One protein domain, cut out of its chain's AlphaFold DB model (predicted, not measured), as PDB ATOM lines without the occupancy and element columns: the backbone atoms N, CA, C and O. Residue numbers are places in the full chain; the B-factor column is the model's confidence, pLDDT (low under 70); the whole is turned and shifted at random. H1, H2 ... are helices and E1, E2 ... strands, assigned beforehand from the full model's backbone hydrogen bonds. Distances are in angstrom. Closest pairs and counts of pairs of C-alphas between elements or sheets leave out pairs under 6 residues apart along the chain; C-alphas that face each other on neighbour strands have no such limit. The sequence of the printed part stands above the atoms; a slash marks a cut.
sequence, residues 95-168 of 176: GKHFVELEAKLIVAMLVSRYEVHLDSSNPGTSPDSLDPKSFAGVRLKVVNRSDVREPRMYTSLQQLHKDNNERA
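Overview. This is residues 95 to 168 of the 176 residues of an uncharacterized protein of Aphis glycines (UniProt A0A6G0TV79). A two-stranded hairpin, E1 and E2, has a long loop of residues 119 to 139 at one end, and from its other end two separate helical arms, H1 and H2, extend. H1 leads straight into E1 and H2 follows E2 after a link, and residues 95 to 109 and 152 to 168 stick out free, so that the parts make an open, spread frame. The printed part has 74 residues, with two named helices and two named strands in the order H1, E1, E2, H2; the sheet, order E1 - E2, is antiparallel, and the class is mixed, helices and strands. The whole is extended, with a radius of gyration of the C-alphas of 17.5 A and spans of 48 by 35 by 23 A.

Along the chain. H1 is residues 96 to 113, 25.9 A from first to last C-alpha, and begins with C-alpha 96 at (9.685, 28.400, 230.889). E1 is residues 114 to 118, 12.9 A long, and begins with C-alpha 114 at (16.189, 18.178, 207.117). E2 is residues 140 to 144, 13.0 A long. H2 is residues 152 to 165, 20.0 A long, and ends with C-alpha 165 at (31.283, 44.119, 204.738).

Arrangement. E1 and E2 are a hairpin of antiparallel neighbours, with 155 degrees between their directions. The C-alphas of Val 116 and Val 142 face each other at 4.7 A. N 115 and O 143 are within hydrogen-bond range at 2.8 A, as are N 141 and O 117 at 2.8 A. H1 and E2 have 1 pair of C-alphas within 8 A, their closest, those of Arg 113 and Asn 144, 6.2 A apart. The centres of H1 and E2 are 17.5 A apart. H2 is apart from H1 and from E1. In H1 and H2 every O i to N i+4 pair is within hydrogen-bond range.

Size, cuts and confidence. The two C-alphas farthest apart are those of Leu 130 and Glu 166, at 49.1 A. Without the stretches that stand free, the body has 42 residues and spans 40 by 22 by 9 A. The printed part has no cut. The link from H1 to E1 is tight, that from E2 to H2 is short with 7 residues, and that from E1 to E2 is long with 21 residues. The mean pLDDT of the printed part is 73.4, and residues 132 to 137 and 146 to 168 are under 70; H2 has a mean pLDDT of 56.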
ATOM      1  N   GLY A  95      11.694  31.816 232.492       85.88
ATOM      2  CA  GLY A  95      11.908  31.563 231.069       85.88
ATOM      3  C   GLY A  95      11.180  30.334 230.527       85.88
ATOM      4  O   GLY A  95      11.443  29.952 229.393       85.88
ATOM      5  N   LYS A  96      10.298  29.679 231.300       85.38
ATOM      6  CA  LYS A  96       9.685  28.400 230.889       85.38
ATOM      7  C   LYS A  96       8.998  28.477 229.527       85.38
ATOM      8  O   LYS A  96       9.269  27.653 228.667       85.38
ATOM      9  N   HIS A  97       8.219  29.531 229.300       86.56
ATOM     10  CA  HIS A  97       7.500  29.729 228.045       86.56
ATOM     11  C   HIS A  97       8.433  30.072 226.885       86.56
ATOM     12  O   HIS A  97       8.179  29.674 225.754       86.56
ATOM     13  N   PHE A  98       9.525  30.790 227.166       89.06
ATOM     14  CA  PHE A  98      10.533  31.099 226.160       89.06
ATOM     15  C   PHE A  98      11.251  29.827 225.702       89.06
ATOM     16  O   PHE A  98      11.298  29.562 224.508       89.06
ATOM     17  N   VAL A  99      11.720  29.004 226.645       85.94
ATOM     18  CA  VAL A  99      12.403  27.735 226.347       85.94
ATOM     19  C   VAL A  99      11.472  26.759 225.629       85.94
ATOM     20  O   VAL A  99      11.883  26.118 224.667       85.94
ATOM     21  N   GLU A 100      10.208  26.663 226.047       86.25
ATOM     22  CA  GLU A 100       9.215  25.834 225.357       86.25
ATOM     23  C   GLU A 100       9.009  26.291 223.906       86.25
ATOM     24  O   GLU A 100       8.998  25.464 222.996       86.25
ATOM     25  N   LEU A 101       8.874  27.598 223.671       90.12
ATOM     26  CA  LEU A 101       8.711  28.157 222.329       90.12
ATOM     27  C   LEU A 101       9.966  27.961 221.467       90.12
ATOM     28  O   LEU A 101       9.857  27.556 220.310       90.12
ATOM     29  N   GLU A 102      11.146  28.205 222.030       91.38
ATOM     30  CA  GLU A 102      12.428  28.012 221.353       91.38
ATOM     31  C   GLU A 102      12.635  26.542 220.962       91.38
ATOM     32  O   GLU A 102      12.943  26.254 219.806       91.38
ATOM     33  N   ALA A 103      12.371  25.600 221.873       89.31
ATOM     34  CA  ALA A 103      12.466  24.168 221.593       89.31
ATOM     35  C   ALA A 103      11.517  23.741 220.462       89.31
ATOM     36  O   ALA A 103      11.933  23.045 219.533       89.31
ATOM     37  N   LYS A 104      10.259  24.206 220.494       89.56
ATOM     38  CA  LYS A 104       9.281  23.948 219.424       89.56
ATOM     39  C   LYS A 104       9.769  24.485 218.078       89.56
ATOM     40  O   LYS A 104       9.706  23.766 217.082       89.56
ATOM     41  N   LEU A 105      10.284  25.716 218.043       91.50
ATOM     42  CA  LEU A 105      10.817  26.331 216.824       91.50
ATOM     43  C   LEU A 105      12.022  25.567 216.275       91.50
ATOM     44  O   LEU A 105      12.062  25.295 215.076       91.50
ATOM     45  N   ILE A 106      12.970  25.187 217.133       90.38
ATOM     46  CA  ILE A 106      14.153  24.415 216.735       90.38
ATOM     47  C   ILE A 106      13.729  23.083 216.115       90.38
ATOM     48  O   ILE A 106      14.154  22.769 215.003       90.38
ATOM     49  N   VAL A 107      12.855  22.324 216.785       89.25
ATOM     50  CA  VAL A 107      12.377  21.032 216.272       89.25
ATOM     51  C   VAL A 107      11.625  21.220 214.956       89.25
ATOM     52  O   VAL A 107      11.950  20.545 213.981       89.25
ATOM     53  N   ALA A 108      10.696  22.179 214.880       89.56
ATOM     54  CA  ALA A 108       9.949  22.480 213.659       89.56
ATOM     55  C   ALA A 108      10.874  22.875 212.492       89.56
ATOM     56  O   ALA A 108      10.689  22.424 211.361       89.56
ATOM     57  N   MET A 109      11.904  23.684 212.751       89.75
ATOM     58  CA  MET A 109      12.901  24.065 211.749       89.75
ATOM     59  C   MET A 109      13.754  22.881 211.292       89.75
ATOM     60  O   MET A 109      14.031  22.768 210.098       89.75
ATOM     61  N   LEU A 110      14.158  22.001 212.213       88.81
ATOM     62  CA  LEU A 110      14.931  20.807 211.879       88.81
ATOM     63  C   LEU A 110      14.116  19.865 210.991       88.81
ATOM     64  O   LEU A 110      14.562  19.544 209.894       88.81
ATOM     65  N   VAL A 111      12.900  19.495 211.405       88.06
ATOM     66  CA  VAL A 111      12.069  18.525 210.664       88.06
ATOM     67  C   VAL A 111      11.484  19.086 209.365       88.06
ATOM     68  O   VAL A 111      11.153  18.326 208.457       88.06
ATOM     69  N   SER A 112      11.343  20.412 209.248       87.69
ATOM     70  CA  SER A 112      10.869  21.041 208.006       87.69
ATOM     71  C   SER A 112      11.947  21.130 206.931       87.69
ATOM     72  O   SER A 112      11.605  21.145 205.750       87.69
ATOM     73  N   ARG A 113      13.229  21.196 207.316       86.75
ATOM     74  CA  ARG A 113      14.353  21.421 206.390       86.75
ATOM     75  C   ARG A 113      15.207  20.188 206.148       86.75
ATOM     76  O   ARG A 113      15.812  20.071 205.083       86.75
ATOM     77  N   TYR A 114      15.262  19.291 207.121       88.50
ATOM     78  CA  TYR A 114      16.189  18.178 207.117       88.50
ATOM     79  C   TYR A 114      15.488  16.850 207.367       88.50
ATOM     80  O   TYR A 114      14.507  16.754 208.103       88.50
ATOM     81  N   GLU A 115      16.059  15.810 206.784       88.81
ATOM     82  CA  GLU A 115      15.821  14.429 207.162       88.81
ATOM     83  C   GLU A 115      16.879  14.025 208.184       88.81
ATOM     84  O   GLU A 115      18.083  14.220 207.986       88.81
ATOM     85  N   VAL A 116      16.413  13.514 209.318       87.12
ATOM     86  CA  VAL A 116      17.257  13.121 210.442       87.12
ATOM     87  C   VAL A 116      17.272  11.602 210.499       87.12
ATOM     88  O   VAL A 116      16.238  10.969 210.703       87.12
ATOM     89  N   HIS A 117      18.452  11.018 210.327       86.81
ATOM     90  CA  HIS A 117      18.671   9.581 210.411       86.81
ATOM     91  C   HIS A 117      19.560   9.261 211.602       86.81
ATOM     92  O   HIS A 117      20.510   9.988 211.890       86.81
ATOM     93  N   LEU A 118      19.295   8.141 212.266       85.56
ATOM     94  CA  LEU A 118      20.236   7.598 213.234       85.56
ATOM     95  C   LEU A 118      21.507   7.150 212.503       85.56
ATOM     96  O   LEU A 118      21.429   6.496 211.460       85.56
ATOM     97  N   ASP A 119      22.675   7.476 213.053       84.69
ATOM     98  CA  ASP A 119      23.924   6.896 212.573       84.69
ATOM     99  C   ASP A 119      24.020   5.437 213.042       84.69
ATOM    100  O   ASP A 119      24.457   5.142 214.152       84.69
ATOM    101  N   SER A 120      23.606   4.508 212.182       83.06
ATOM    102  CA  SER A 120      23.630   3.074 212.480       83.06
ATOM    103  C   SER A 120      25.038   2.522 212.709       83.06
ATOM    104  O   SER A 120      25.183   1.478 213.340       83.06
ATOM    105  N   SER A 121      26.075   3.187 212.190       83.44
ATOM    106  CA  SER A 121      27.465   2.746 212.360       83.44
ATOM    107  C   SER A 121      28.012   3.092 213.740       83.44
ATOM    108  O   SER A 121      28.913   2.420 214.242       83.44
ATOM    109  N   ASN A 122      27.454   4.127 214.369       80.25
ATOM    110  CA  ASN A 122      27.886   4.578 215.672       80.25
ATOM    111  C   ASN A 122      26.767   5.346 216.393       80.25
ATOM    112  O   ASN A 122      26.876   6.561 216.545       80.25
ATOM    113  N   PRO A 123      25.719   4.666 216.882       72.00
ATOM    114  CA  PRO A 123      24.504   5.320 217.375       72.00
ATOM    115  C   PRO A 123      24.727   6.176 218.630       72.00
ATOM    116  O   PRO A 123      23.889   7.018 218.947       72.00
ATOM    117  N   GLY A 124      25.868   6.009 219.307       76.94
ATOM    118  CA  GLY A 124      26.185   6.682 220.562       76.94
ATOM    119  C   GLY A 124      25.500   6.019 221.756       76.94
ATOM    120  O   GLY A 124      25.127   4.847 221.688       76.94
ATOM    121  N   THR A 125      25.378   6.741 222.865       73.31
ATOM    122  CA  THR A 125      24.755   6.238 224.098       73.31
ATOM    123  C   THR A 125      23.497   7.023 224.419       73.31
ATOM    124  O   THR A 125      23.398   8.214 224.118       73.31
ATOM    125  N   SER A 126      22.537   6.357 225.063       70.19
ATOM    126  CA  SER A 126      21.357   7.048 225.585       70.19
ATOM    127  C   SER A 126      21.794   8.147 226.560       70.19
ATOM    128  O   SER A 126      22.735   7.920 227.326       70.19
ATOM    129  N   PRO A 127      21.159   9.330 226.522       73.06
ATOM    130  CA  PRO A 127      21.497  10.405 227.441       73.06
ATOM    131  C   PRO A 127      21.217   9.969 228.879       73.06
ATOM    132  O   PRO A 127      20.168   9.383 229.162       73.06
ATOM    133  N   ASP A 128      22.154  10.261 229.778       75.88
ATOM    134  CA  ASP A 128      21.932  10.098 231.209       75.88
ATOM    135  C   ASP A 128      20.870  11.105 231.673       75.88
ATOM    136  O   ASP A 128      20.975  12.310 231.447       75.88
ATOM    137  N   SER A 129      19.825  10.600 232.323       71.12
ATOM    138  CA  SER A 129      18.734  11.417 232.864       71.12
ATOM    139  C   SER A 129      19.155  12.349 234.011       71.12
ATOM    140  O   SER A 129      18.449  13.319 234.293       71.12
ATOM    141  N   LEU A 130      20.293  12.078 234.658       74.06
ATOM    142  CA  LEU A 130      20.849  12.881 235.750       74.06
ATOM    143  C   LEU A 130      21.969  13.822 235.295       74.06
ATOM    144  O   LEU A 130      22.218  14.827 235.968       74.06
ATOM    145  N   ASP A 131      22.620  13.530 234.168       70.69
ATOM    146  CA  ASP A 131      23.635  14.395 233.571       70.69
ATOM    147  C   ASP A 131      23.128  15.021 232.259       70.69
ATOM    148  O   ASP A 131      23.323  14.461 231.178       70.69
ATOM    149  N   PRO A 132      22.554  16.239 232.297       59.94
ATOM    150  CA  PRO A 132      22.117  16.933 231.086       59.94
ATOM    151  C   PRO A 132      23.281  17.314 230.153       59.94
ATOM    152  O   PRO A 132      23.046  17.757 229.030       59.94
ATOM    153  N   LYS A 133      24.541  17.167 230.596       59.44
ATOM    154  CA  LYS A 133      25.749  17.379 229.786       59.44
ATOM    155  C   LYS A 133      26.309  16.082 229.203       59.44
ATOM    156  O   LYS A 133      27.342  16.141 228.533       59.44
ATOM    157  N   SER A 134      25.610  14.958 229.373       59.69
ATOM    158  CA  SER A 134      25.834  13.680 228.687       59.69
ATOM    159  C   SER A 134      25.567  13.807 227.169       59.69
ATOM    160  O   SER A 134      24.760  13.091 226.575       59.69
ATOM    161  N   PHE A 135      26.274  14.714 226.495       54.09
ATOM    162  CA  PHE A 135      26.276  14.892 225.042       54.09
ATOM    163  C   PHE A 135      27.099  13.819 224.315       54.09
ATOM    164  O   PHE A 135      27.272  13.908 223.102       54.09
ATOM    165  N   ALA A 136      27.567  12.773 225.014       56.31
ATOM    166  CA  ALA A 136      28.050  11.561 224.351       56.31
ATOM    167  C   ALA A 136      26.982  10.980 223.401       56.31
ATOM    168  O   ALA A 136      27.364  10.450 222.362       56.31
ATOM    169  N   GLY A 137      25.698  11.192 223.743       63.81
ATOM    170  CA  GLY A 137      24.578  11.508 222.849       63.81
ATOM    171  C   GLY A 137      24.207  10.510 221.753       63.81
ATOM    172  O   GLY A 137      24.993   9.679 221.318       63.81
ATOM    173  N   VAL A 138      22.981  10.638 221.245       73.50
ATOM    174  CA  VAL A 138      22.552   9.939 220.029       73.50
ATOM    175  C   VAL A 138      23.213  10.611 218.828       73.50
ATOM    176  O   VAL A 138      23.035  11.812 218.612       73.50
ATOM    177  N   ARG A 139      23.978   9.860 218.033       80.81
ATOM    178  CA  ARG A 139      24.570  10.396 216.799       80.81
ATOM    179  C   ARG A 139      23.563  10.365 215.666       80.81
ATOM    180  O   ARG A 139      22.980   9.330 215.350       80.81
ATOM    181  N   LEU A 140      23.395  11.521 215.035       84.25
ATOM    182  CA  LEU A 140      22.427  11.730 213.972       84.25
ATOM    183  C   LEU A 140      23.144  12.160 212.694       84.25
ATOM    184  O   LEU A 140      23.997  13.049 212.710       84.25
ATOM    185  N   LYS A 141      22.755  11.559 211.575       86.62
ATOM    186  CA  LYS A 141      23.078  12.028 210.234       86.62
ATOM    187  C   LYS A 141      21.934  12.912 209.751       86.62
ATOM    188  O   LYS A 141      20.803  12.455 209.622       86.62
ATOM    189  N   VAL A 142      22.244  14.172 209.476       87.12
ATOM    190  CA  VAL A 142      21.275  15.171 209.022       87.12
ATOM    191  C   VAL A 142      21.494  15.423 207.533       87.12
ATOM    192  O   VAL A 142      22.610  15.732 207.114       87.12
ATOM    193  N   VAL A 143      20.446  15.264 206.730       88.12
ATOM    194  CA  VAL A 143      20.483  15.444 205.272       88.12
ATOM    195  C   VAL A 143      19.467  16.514 204.887       88.12
ATOM    196  O   VAL A 143      18.382  16.560 205.453       88.12
ATOM    197  N   ASN A 144      19.801  17.407 203.950       85.56
ATOM    198  CA  ASN A 144      18.822  18.364 203.428       85.56
ATOM    199  C   ASN A 144      17.666  17.609 202.770       85.56
ATOM    200  O   ASN A 144      17.904  16.728 201.941       85.56
ATOM    201  N   ARG A 145      16.429  17.986 203.088       82.56
ATOM    202  CA  ARG A 145      15.267  17.444 202.392       82.56
ATOM    203  C   ARG A 145      15.222  18.019 200.972       82.56
ATOM    204  O   ARG A 145      15.307  19.233 200.784       82.56
ATOM    205  N   SER A 146      15.081  17.141 199.984       64.94
ATOM    206  CA  SER A 146      15.195  17.428 198.544       64.94
ATOM    207  C   SER A 146      14.264  18.542 198.049       64.94
ATOM    208  O   SER A 146      14.623  19.280 197.136       64.94
ATOM    209  N   ASP A 147      13.092  18.683 198.673       65.88
ATOM    210  CA  ASP A 147      12.016  19.575 198.218       65.88
ATOM    211  C   ASP A 147      11.972  20.926 198.953       65.88
ATOM    212  O   ASP A 147      11.058  21.734 198.756       65.88
ATOM    213  N   VAL A 148      12.948  21.204 199.822       61.25
ATOM    214  CA  VAL A 148      12.964  22.436 200.615       61.25
ATOM    215  C   VAL A 148      13.669  23.533 199.830       61.25
ATOM    216  O   VAL A 148      14.894  23.616 199.769       61.25
ATOM    217  N   ARG A 149      12.865  24.412 199.227       55.88
ATOM    218  CA  ARG A 149      13.333  25.647 198.589       55.88
ATOM    219  C   ARG A 149      14.129  26.462 199.615       55.88
ATOM    220  O   ARG A 149      13.600  26.743 200.691       55.88
ATOM    221  N   GLU A 150      15.363  26.857 199.291       56.84
ATOM    222  CA  GLU A 150      16.156  27.727 200.170       56.84
ATOM    223  C   GLU A 150      15.305  28.929 200.627       56.84
ATOM    224  O   GLU A 150      14.681  29.599 199.790       56.84
ATOM    225  N   PRO A 151      15.231  29.222 201.939       55.00
ATOM    226  CA  PRO A 151      14.467  30.363 202.411       55.00
ATOM    227  C   PRO A 151      15.066  31.640 201.815       55.00
ATOM    228  O   PRO A 151      16.222  31.957 202.092       55.00
ATOM    229  N   ARG A 152      14.273  32.422 201.066       52.53
ATOM    230  CA  ARG A 152      14.694  33.725 200.496       52.53
ATOM    231  C   ARG A 152      15.380  34.644 201.520       52.53
ATOM    232  O   ARG A 152      16.225  35.454 201.144       52.53
ATOM    233  N   MET A 153      15.051  34.519 202.811       50.19
ATOM    234  CA  MET A 153      15.694  35.285 203.885       50.19
ATOM    235  C   MET A 153      17.196  35.014 204.020       50.19
ATOM    236  O   MET A 153      17.935  35.939 204.338       50.19
ATOM    237  N   TYR A 154      17.665  33.788 203.774       53.59
ATOM    238  CA  TYR A 154      19.081  33.451 203.943       53.59
ATOM    239  C   TYR A 154      19.934  34.104 202.854       53.59
ATOM    240  O   TYR A 154      20.963  34.701 203.156       53.59
ATOM    241  N   THR A 155      19.443  34.109 201.611       56.53
ATOM    242  CA  THR A 155      20.048  34.861 200.504       56.53
ATOM    243  C   THR A 155      20.049  36.358 200.809       56.53
ATOM    244  O   THR A 155      21.065  37.017 200.631       56.53
ATOM    245  N   SER A 156      18.947  36.882 201.359       58.28
ATOM    246  CA  SER A 156      18.818  38.299 201.733       58.28
ATOM    247  C   SER A 156      19.807  38.707 202.830       58.28
ATOM    248  O   SER A 156      20.428  39.754 202.715       58.28
ATOM    249  N   LEU A 157      19.993  37.884 203.870       54.09
ATOM    250  CA  LEU A 157      20.942  38.132 204.966       54.09
ATOM    251  C   LEU A 157      22.398  37.949 204.534       54.09
ATOM    252  O   LEU A 157      23.255  38.716 204.958       54.09
ATOM    253  N   GLN A 158      22.689  36.976 203.668       60.00
ATOM    254  CA  GLN A 158      24.014  36.836 203.059       60.00
ATOM    255  C   GLN A 158      24.346  38.036 202.166       60.00
ATOM    256  O   GLN A 158      25.486  38.496 202.164       60.00
ATOM    257  N   GLN A 159      23.352  38.565 201.450       60.50
ATOM    258  CA  GLN A 159      23.480  39.785 200.660       60.50
ATOM    259  C   GLN A 159      23.678  41.008 201.565       60.50
ATOM    260  O   GLN A 159      24.604  41.774 201.345       60.50
ATOM    261  N   LEU A 160      22.926  41.112 202.665       57.47
ATOM    262  CA  LEU A 160      23.081  42.171 203.669       57.47
ATOM    263  C   LEU A 160      24.434  42.112 204.392       57.47
ATOM    264  O   LEU A 160      25.013  43.149 204.693       57.47
ATOM    265  N   HIS A 161      24.960  40.915 204.663       55.84
ATOM    266  CA  HIS A 161      26.306  40.732 205.212       55.84
ATOM    267  C   HIS A 161      27.397  41.071 204.194       55.84
ATOM    268  O   HIS A 161      28.392  41.673 204.587       55.84
ATOM    269  N   LYS A 162      27.217  40.751 202.904       60.78
ATOM    270  CA  LYS A 162      28.118  41.208 201.832       60.78
ATOM    271  C   LYS A 162      28.118  42.736 201.718       60.78
ATOM    272  O   LYS A 162      29.186  43.333 201.806       60.78
ATOM    273  N   ASP A 163      26.940  43.352 201.656       58.44
ATOM    274  CA  ASP A 163      26.770  44.808 201.571       58.44
ATOM    275  C   ASP A 163      27.283  45.530 202.833       58.44
ATOM    276  O   ASP A 163      27.821  46.636 202.755       58.44
ATOM    277  N   ASN A 164      27.152  44.913 204.015       55.59
ATOM    278  CA  ASN A 164      27.704  45.450 205.263       55.59
ATOM    279  C   ASN A 164      29.228  45.328 205.331       55.59
ATOM    280  O   ASN A 164      29.859  46.210 205.909       55.59
ATOM    281  N   ASN A 165      29.828  44.283 204.752       53.59
ATOM    282  CA  ASN A 165      31.283  44.119 204.738       53.59
ATOM    283  C   ASN A 165      31.961  45.145 203.809       53.59
ATOM    284  O   ASN A 165      33.060  45.607 204.095       53.59
ATOM    285  N   GLU A 166      31.268  45.585 202.753       55.38
ATOM    286  CA  GLU A 166      31.691  46.718 201.913       55.38
ATOM    287  C   GLU A 166      31.561  48.081 202.624       55.38
ATOM    288  O   GLU A 166      32.201  49.056 202.233       55.38
ATOM    289  N   ARG A 167      30.765  48.157 203.699       53.56
ATOM    290  CA  ARG A 167      30.511  49.375 204.497       53.56
ATOM    291  C   ARG A 167      31.134  49.331 205.900       53.56
ATOM    292  O   ARG A 167      30.847  50.207 206.718       53.56
ATOM    293  N   ALA A 168      31.985  48.342 206.184       47.47
ATOM    294  CA  ALA A 168      32.520  48.001 207.508       47.47
ATOM    295  C   ALA A 168      33.605  48.966 208.044       47.47
ATOM    296  O   ALA A 168      34.592  48.537 208.636       47.47
TER     297      ALA A 168